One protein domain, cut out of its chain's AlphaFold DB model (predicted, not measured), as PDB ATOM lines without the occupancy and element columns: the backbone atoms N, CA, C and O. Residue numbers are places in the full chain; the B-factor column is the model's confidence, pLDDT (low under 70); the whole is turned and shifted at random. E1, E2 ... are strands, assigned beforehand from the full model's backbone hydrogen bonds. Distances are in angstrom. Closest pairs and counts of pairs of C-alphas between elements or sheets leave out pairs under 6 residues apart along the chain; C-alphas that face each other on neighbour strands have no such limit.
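AT A GLANCE: This is residues 11 to 70 of the 74 residues of an uncharacterized protein of Anaerovirgula multivorans (UniProt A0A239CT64). A long curved ribbon, the hairpin of E1 and E2, makes the length; short E3 joins E2 at one end, where a small hairpin, E4 and E5, turns off sideways. The 60 printed residues hold five named strands, E1 to E5, no named helix: all strand. Sheet E1 - E2 - E3 is a meander, each strand the antiparallel neighbour of the one before; E4 - E5 is antiparallel. The whole is extended, radius of gyration of the C-alphas 17.3 A, spanning 53 by 27 by 16 A.

IN THESE COORDINATES: E2, residues 30 to 47, measures 40.4 A; E1, residues 11 to 24, 37.4 A from C-alpha 11 (80.811, 135.889, 140.344). E3 is residues 52 to 54, E4 56 to 59, E5 66 to 69, ending at C-alpha 69 (72.215, 129.013, 135.476).

HOW THE PARTS SIT: E1 bends by 58 degrees at residue 17, E2 by 70 at 39. Within hydrogen-bond range are N 19 and O 38, 2.9 A, N 54 and O 45, 2.9 A, and N 59 and O 66, 2.8 A. E3 runs on into E4 at 39 degrees.

THE WHOLE: The farthest C-alphas, Asp 27 and Cys 50, are 53.9 A apart. The printed part has no cut; no printed residue is under 70 in pLDDT.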
ATOM      1  N   ARG A  11      79.387 136.132 140.578       94.69
ATOM      2  CA  ARG A  11      80.811 135.889 140.344       94.69
ATOM      3  C   ARG A  11      81.019 134.423 139.986       94.69
ATOM      4  O   ARG A  11      80.443 133.551 140.629       94.69
ATOM      5  N   TYR A  12      81.837 134.179 138.968       93.88
ATOM      6  CA  TYR A  12      82.400 132.860 138.704       93.88
ATOM      7  C   TYR A  12      83.648 132.689 139.563       93.88
ATOM      8  O   TYR A  12      84.466 133.608 139.646       93.88
ATOM      9  N   ILE A  13      83.763 131.541 140.213       92.69
ATOM     10  CA  ILE A  13      84.853 131.209 141.118       92.69
ATOM     11  C   ILE A  13      85.467 129.910 140.614       92.69
ATOM     12  O   ILE A  13      84.756 128.931 140.398       92.69
ATOM     13  N   GLU A  14      86.782 129.915 140.422       92.75
ATOM     14  CA  GLU A  14      87.568 128.720 140.133       92.75
ATOM     15  C   GLU A  14      88.564 128.529 141.279       92.75
ATOM     16  O   GLU A  14      89.464 129.341 141.489       92.75
ATOM     17  N   GLU A  15      88.360 127.467 142.049       91.56
ATOM     18  CA  GLU A  15      89.273 127.029 143.094       91.56
ATOM     19  C   GLU A  15      90.139 125.911 142.526       91.56
ATOM     20  O   GLU A  15      89.639 124.881 142.069       91.56
ATOM     21  N   VAL A  16      91.451 126.121 142.541       92.38
ATOM     22  CA  VAL A  16      92.418 125.194 141.956       92.38
ATOM     23  C   VAL A  16      93.326 124.677 143.059       92.38
ATOM     24  O   VAL A  16      93.971 125.462 143.755       92.38
ATOM     25  N   ILE A  17      93.394 123.356 143.209       92.31
ATOM     26  CA  ILE A  17      94.313 122.688 144.131       92.31
ATOM     27  C   ILE A  17      95.178 121.745 143.312       92.31
ATOM     28  O   ILE A  17      94.700 120.752 142.768       92.31
ATOM     29  N   GLY A  18      96.468 122.044 143.228       91.62
ATOM     30  CA  GLY A  18      97.382 121.215 142.465       91.62
ATOM     31  C   GLY A  18      98.785 121.775 142.382       91.62
ATOM     32  O   GLY A  18      99.166 122.689 143.116       91.62
ATOM     33  N   SER A  19      99.533 121.210 141.448       93.06
ATOM     34  CA  SER A  19     100.932 121.513 141.200       93.06
ATOM     35  C   SER A  19     101.164 121.697 139.709       93.06
ATOM     36  O   SER A  19     100.559 121.019 138.879       93.06
ATOM     37  N   PHE A  20     102.096 122.579 139.368       92.31
ATOM     38  CA  PHE A  20     102.645 122.656 138.021       92.31
ATOM     39  C   PHE A  20     103.930 121.836 137.954       92.31
ATOM     40  O   PHE A  20     104.757 121.892 138.865       92.31
ATOM     41  N   THR A  21     104.111 121.087 136.875       94.12
ATOM     42  CA  THR A  21     105.383 120.439 136.551       94.12
ATOM     43  C   THR A  21     106.000 121.116 135.343       94.12
ATOM     44  O   THR A  21     105.317 121.321 134.336       94.12
ATOM     45  N   ASN A  22     107.299 121.379 135.426       95.38
ATOM     46  CA  ASN A  22     108.076 122.007 134.367       95.38
ATOM     47  C   ASN A  22     109.124 121.036 133.849       95.38
ATOM     48  O   ASN A  22     109.672 120.232 134.610       95.38
ATOM     49  N   ARG A  23     109.418 121.125 132.553       94.38
ATOM     50  CA  ARG A  23     110.532 120.380 131.981       94.38
ATOM     51  C   ARG A  23     111.839 121.018 132.446       94.38
ATOM     52  O   ARG A  23     111.977 122.237 132.439       94.38
ATOM     53  N   ILE A  24     112.793 120.173 132.822       95.75
ATOM     54  CA  ILE A  24     114.176 120.573 133.072       95.75
ATOM     55  C   ILE A  24     115.027 119.941 131.974       95.75
ATOM     56  O   ILE A  24     114.892 118.745 131.703       95.75
ATOM     57  N   TYR A  25     115.840 120.749 131.302       95.88
ATOM     58  CA  TYR A  25     116.777 120.277 130.284       95.88
ATOM     59  C   TYR A  25     118.105 119.839 130.907       95.88
ATOM     60  O   TYR A  25     118.373 120.094 132.080       95.88
ATOM     61  N   ASP A  26     118.949 119.176 130.116       97.06
ATOM     62  CA  ASP A  26     120.219 118.608 130.588       97.06
ATOM     63  C   ASP A  26     121.207 119.673 131.108       97.06
ATOM     64  O   ASP A  26     122.104 119.357 131.888       97.06
ATOM     65  N   ASP A  27     121.035 120.937 130.712       97.44
ATOM     66  CA  ASP A  27     121.805 122.091 131.191       97.44
ATOM     67  C   ASP A  27     121.232 122.729 132.474       97.44
ATOM     68  O   ASP A  27     121.791 123.695 132.995       97.44
ATOM     69  N   GLY A  28     120.130 122.187 133.002       96.25
ATOM     70  CA  GLY A  28     119.432 122.702 134.175       96.25
ATOM     71  C   GLY A  28     118.470 123.857 133.888       96.25
ATOM     72  O   GLY A  28     117.886 124.388 134.835       96.25
ATOM     73  N   PHE A  29     118.269 124.253 132.624       95.81
ATOM     74  CA  PHE A  29     117.256 125.244 132.268       95.81
ATOM     75  C   PHE A  29     115.849 124.703 132.556       95.81
ATOM     76  O   PHE A  29     115.521 123.569 132.198       95.81
ATOM     77  N   VAL A  30     115.016 125.524 133.201       95.88
ATOM     78  CA  VAL A  30     113.623 125.200 133.537       95.88
ATOM     79  C   VAL A  30     112.695 125.916 132.561       95.88
ATOM     80  O   VAL A  30     112.687 127.145 132.507       95.88
ATOM     81  N   ASP A  31     111.901 125.148 131.821       93.50
ATOM     82  CA  ASP A  31     110.893 125.667 130.894       93.50
ATOM     83  C   ASP A  31     109.569 125.919 131.620       93.50
ATOM     84  O   ASP A  31     108.871 124.975 131.998       93.50
ATOM     85  N   PHE A  32     109.233 127.193 131.819       92.25
ATOM     86  CA  PHE A  32     107.955 127.605 132.399       92.25
ATOM     87  C   PHE A  32     106.846 127.759 131.345       92.25
ATOM     88  O   PHE A  32     105.669 127.760 131.709       92.25
ATOM     89  N   ASP A  33     107.185 127.835 130.054       91.06
ATOM     90  CA  ASP A  33     106.212 127.970 128.963       91.06
ATOM     91  C   ASP A  33     105.541 126.623 128.649       91.06
ATOM     92  O   ASP A  33     104.380 126.581 128.238       91.06
ATOM     93  N   SER A  34     106.228 125.506 128.908       86.50
ATOM     94  CA  SER A  34     105.689 124.147 128.751       86.50
ATOM     95  C   SER A  34     105.093 123.556 130.042       86.50
ATOM     96  O   SER A  34     105.129 122.337 130.249       86.50
ATOM     97  N   SER A  35     104.583 124.401 130.942       89.88
ATOM     98  CA  SER A  35     104.026 123.977 132.233       89.88
ATOM     99  C   SER A  35     102.836 123.027 132.055       89.88
ATOM    100  O   SER A  35     101.861 123.354 131.381       89.88
ATOM    101  N   SER A  36     102.864 121.870 132.720       91.62
ATOM    102  CA  SER A  36     101.692 120.988 132.843       91.62
ATOM    103  C   SER A  36     101.088 121.117 134.239       91.62
ATOM    104  O   SER A  36     101.796 120.952 135.231       91.62
ATOM    105  N   PHE A  37      99.791 121.415 134.329       90.44
ATOM    106  CA  PHE A  37      99.069 121.441 135.602       90.44
ATOM    107  C   PHE A  37      98.514 120.055 135.943       90.44
ATOM    108  O   PHE A  37      97.872 119.418 135.107       90.44
ATOM    109  N   TYR A  38      98.711 119.626 137.188       90.12
ATOM    110  CA  TYR A  38      98.126 118.415 137.754       90.12
ATOM    111  C   TYR A  38      97.420 118.755 139.056       90.12
ATOM    112  O   TYR A  38      98.036 119.271 139.990       90.12
ATOM    113  N   GLY A  39      96.142 118.423 139.140       90.38
ATOM    114  CA  GLY A  39      95.351 118.669 140.328       90.38
ATOM    115  C   GLY A  39      93.869 118.679 140.023       90.38
ATOM    116  O   GLY A  39      93.442 118.387 138.904       90.38
ATOM    117  N   ASP A  40      93.117 119.063 141.038       91.38
ATOM    118  CA  ASP A  40      91.678 119.186 140.964       91.38
ATOM    119  C   ASP A  40      91.299 120.656 140.831       91.38
ATOM    120  O   ASP A  40      91.941 121.560 141.381       91.38
ATOM    121  N   LYS A  41      90.221 120.888 140.091       89.44
ATOM    122  CA  LYS A  41      89.573 122.189 140.033       89.44
ATOM    123  C   LYS A  41      88.118 122.055 140.433       89.44
ATOM    124  O   LYS A  41      87.418 121.150 139.976       89.44
ATOM    125  N   HIS A  42      87.676 122.977 141.267       90.75
ATOM    126  CA  HIS A  42      86.282 123.165 141.603       90.75
ATOM    127  C   HIS A  42      85.827 124.511 141.050       90.75
ATOM    128  O   HIS A  42      86.565 125.493 141.081       90.75
ATOM    129  N   THR A  43      84.621 124.550 140.497       92.25
ATOM    130  CA  THR A  43      84.078 125.761 139.887       92.25
ATOM    131  C   THR A  43      82.684 126.014 140.417       92.25
ATOM    132  O   THR A  43      81.853 125.107 140.353       92.25
ATOM    133  N   ASP A  44      82.419 127.239 140.856       93.81
ATOM    134  CA  ASP A  44      81.125 127.664 141.392       93.81
ATOM    135  C   ASP A  44      80.693 129.013 140.786       93.81
ATOM    136  O   ASP A  44      81.506 129.798 140.284       93.81
ATOM    137  N   VAL A  45      79.394 129.294 140.833       95.19
ATOM    138  CA  VAL A  45      78.813 130.600 140.515       95.19
ATOM    139  C   VAL A  45      78.045 131.091 141.733       95.19
ATOM    140  O   VAL A  45      77.004 130.548 142.093       95.19
ATOM    141  N   MET A  46      78.524 132.175 142.342       94.81
ATOM    142  CA  MET A  46      78.000 132.671 143.614       94.81
ATOM    143  C   MET A  46      77.637 134.156 143.552       94.81
ATOM    144  O   MET A  46      78.323 134.968 142.928       94.81
ATOM    145  N   CYS A  47      76.568 134.544 144.250       94.88
ATOM    146  CA  CYS A  47      76.303 135.944 144.571       94.88
ATOM    147  C   CYS A  47      76.953 136.310 145.906       94.88
ATOM    148  O   CYS A  47      76.526 135.821 146.952       94.88
ATOM    149  N   THR A  48      77.922 137.223 145.896       91.06
ATOM    150  CA  THR A  48      78.610 137.670 147.119       91.06
ATOM    151  C   THR A  48      77.730 138.536 148.024       91.06
ATOM    152  O   THR A  48      77.961 138.592 149.225       91.06
ATOM    153  N   ALA A  49      76.688 139.177 147.478       94.00
ATOM    154  CA  ALA A  49      75.784 140.036 148.248       94.00
ATOM    155  C   ALA A  49      74.825 139.252 149.161       94.00
ATOM    156  O   ALA A  49      74.490 139.720 150.244       94.00
ATOM    157  N   CYS A  50      74.368 138.069 148.731       94.25
ATOM    158  CA  CYS A  50      73.449 137.221 149.507       94.25
ATOM    159  C   CYS A  50      74.008 135.823 149.809       94.25
ATOM    160  O   CYS A  50      73.251 134.941 150.213       94.25
ATOM    161  N   ASN A  51      75.308 135.618 149.575       92.88
ATOM    162  CA  ASN A  51      76.050 134.381 149.832       92.88
ATOM    163  C   ASN A  51      75.332 133.114 149.329       92.88
ATOM    164  O   ASN A  51      75.178 132.133 150.052       92.88
ATOM    165  N   THR A  52      74.796 133.179 148.109       93.06
ATOM    166  CA  THR A  52      74.054 132.075 147.486       93.06
ATOM    167  C   THR A  52      74.827 131.552 146.286       93.06
ATOM    168  O   THR A  52      75.116 132.339 145.382       93.06
ATOM    169  N   SER A  53      75.088 130.246 146.264       93.25
ATOM    170  CA  SER A  53      75.616 129.523 145.100       93.25
ATOM    171  C   SER A  53      74.496 129.042 144.182       93.25
ATOM    172  O   SER A  53      73.357 128.828 144.618       93.25
ATOM    173  N   PHE A  54      74.819 128.896 142.902       93.69
ATOM    174  CA  PHE A  54      73.890 128.497 141.855       93.69
ATOM    175  C   PHE A  54      74.502 127.405 140.987       93.69
ATOM    176  O   PHE A  54      75.615 127.554 140.482       93.69
ATOM    177  N   ASP A  55      73.719 126.362 140.723       93.69
ATOM    178  CA  ASP A  55      74.070 125.386 139.703       93.69
ATOM    179  C   ASP A  55      74.118 126.058 138.329       93.69
ATOM    180  O   ASP A  55      73.267 126.886 137.978       93.69
ATOM    181  N   PHE A  56      75.098 125.672 137.519       93.44
ATOM    182  CA  PHE A  56      75.285 126.238 136.193       93.44
ATOM    183  C   PHE A  56      75.776 125.201 135.187       93.44
ATOM    184  O   PHE A  56      76.148 124.071 135.516       93.44
ATOM    185  N   GLU A  57      75.727 125.591 133.924       93.12
ATOM    186  CA  GLU A  57      76.290 124.870 132.795       93.12
ATOM    187  C   GLU A  57      77.027 125.830 131.869       93.12
ATOM    188  O   GLU A  57      76.699 127.016 131.770       93.12
ATOM    189  N   TRP A  58      78.025 125.288 131.178       91.19
ATOM    190  CA  TRP A  58      78.656 125.951 130.050       91.19
ATOM    191  C   TRP A  58      77.853 125.642 128.792       91.19
ATOM    192  O   TRP A  58      77.605 124.479 128.474       91.19
ATOM    193  N   VAL A  59      77.462 126.685 128.073       91.12
ATOM    194  CA  VAL A  59      76.757 126.591 126.796       91.12
ATOM    195  C   VAL A  59      77.628 127.244 125.735       91.12
ATOM    196  O   VAL A  59      78.069 128.375 125.915       91.12
ATOM    197  N   GLY A  60      77.872 126.548 124.630       87.69
ATOM    198  CA  GLY A  60      78.669 127.059 123.515       87.69
ATOM    199  C   GLY A  60      79.757 126.087 123.078       87.69
ATOM    200  O   GLY A  60      79.762 124.920 123.469       87.69
ATOM    201  N   ASP A  61      80.657 126.577 122.234       88.44
ATOM    202  CA  ASP A  61      81.803 125.824 121.727       88.44
ATOM    203  C   ASP A  61      83.096 126.176 122.486       88.44
ATOM    204  O   ASP A  61      83.076 126.890 123.493       88.44
ATOM    205  N   LEU A  62      84.228 125.653 122.005       77.00
ATOM    206  CA  LEU A  62      85.558 125.862 122.589       77.00
ATOM    207  C   LEU A  62      86.007 127.331 122.617       77.00
ATOM    208  O   LEU A  62      86.879 127.672 123.410       77.00
ATOM    209  N   PHE A  63      85.451 128.187 121.758       83.31
ATOM    210  CA  PHE A  63      85.878 129.578 121.602       83.31
ATOM    211  C   PHE A  63      84.833 130.579 122.107       83.31
ATOM    212  O   PHE A  63      85.174 131.727 122.380       83.31
ATOM    213  N   ASN A  64      83.575 130.156 122.247       85.25
ATOM    214  CA  ASN A  64      82.436 131.011 122.576       85.25
ATOM    215  C   ASN A  64      81.570 130.410 123.693       85.25
ATOM    216  O   ASN A  64      80.342 130.375 123.596       85.25
ATOM    217  N   SER A  65      82.199 129.895 124.748       87.25
ATOM    218  CA  SER A  65      81.498 129.327 125.902       87.25
ATOM    219  C   SER A  65      80.945 130.434 126.808       87.25
ATOM    220  O   SER A  65      81.665 131.356 127.193       87.25
ATOM    221  N   VAL A  66      79.678 130.326 127.204       90.44
ATOM    222  CA  VAL A  66      79.035 131.208 128.189       90.44
ATOM    223  C   VAL A  66      78.434 130.400 129.335       90.44
ATOM    224  O   VAL A  66      78.060 129.241 129.168       90.44
ATOM    225  N   ILE A  67      78.321 131.020 130.508       91.56
ATOM    226  CA  ILE A  67      77.690 130.417 131.688       91.56
ATOM    227  C   ILE A  67      76.177 130.650 131.635       91.56
ATOM    228  O   ILE A  67      75.729 131.779 131.426       91.56
ATOM    229  N   LYS A  68      75.393 129.599 131.897       92.44
ATOM    230  CA  LYS A  68      73.942 129.665 132.116       92.44
ATOM    231  C   LYS A  68      73.580 128.992 133.439       92.44
ATOM    232  O   LYS A  68      74.073 127.910 133.732       92.44
ATOM    233  N   LEU A  69      72.710 129.616 134.233       92.19
ATOM    234  CA  LEU A  69      72.215 129.013 135.476       92.19
ATOM    235  C   LEU A  69      71.223 127.882 135.173       92.19
ATOM    236  O   LEU A  69      70.326 128.046 134.341       92.19
ATOM    237  N   LYS A  70      71.354 126.752 135.872       89.25
ATOM    238  CA  LYS A  70      70.397 125.641 135.800       89.25
ATOM    239  C   LYS A  70      69.174 125.960 136.656       89.25
ATOM    240  O   LYS A  70      69.305 126.455 137.770       89.25
TER     241      LYS A  70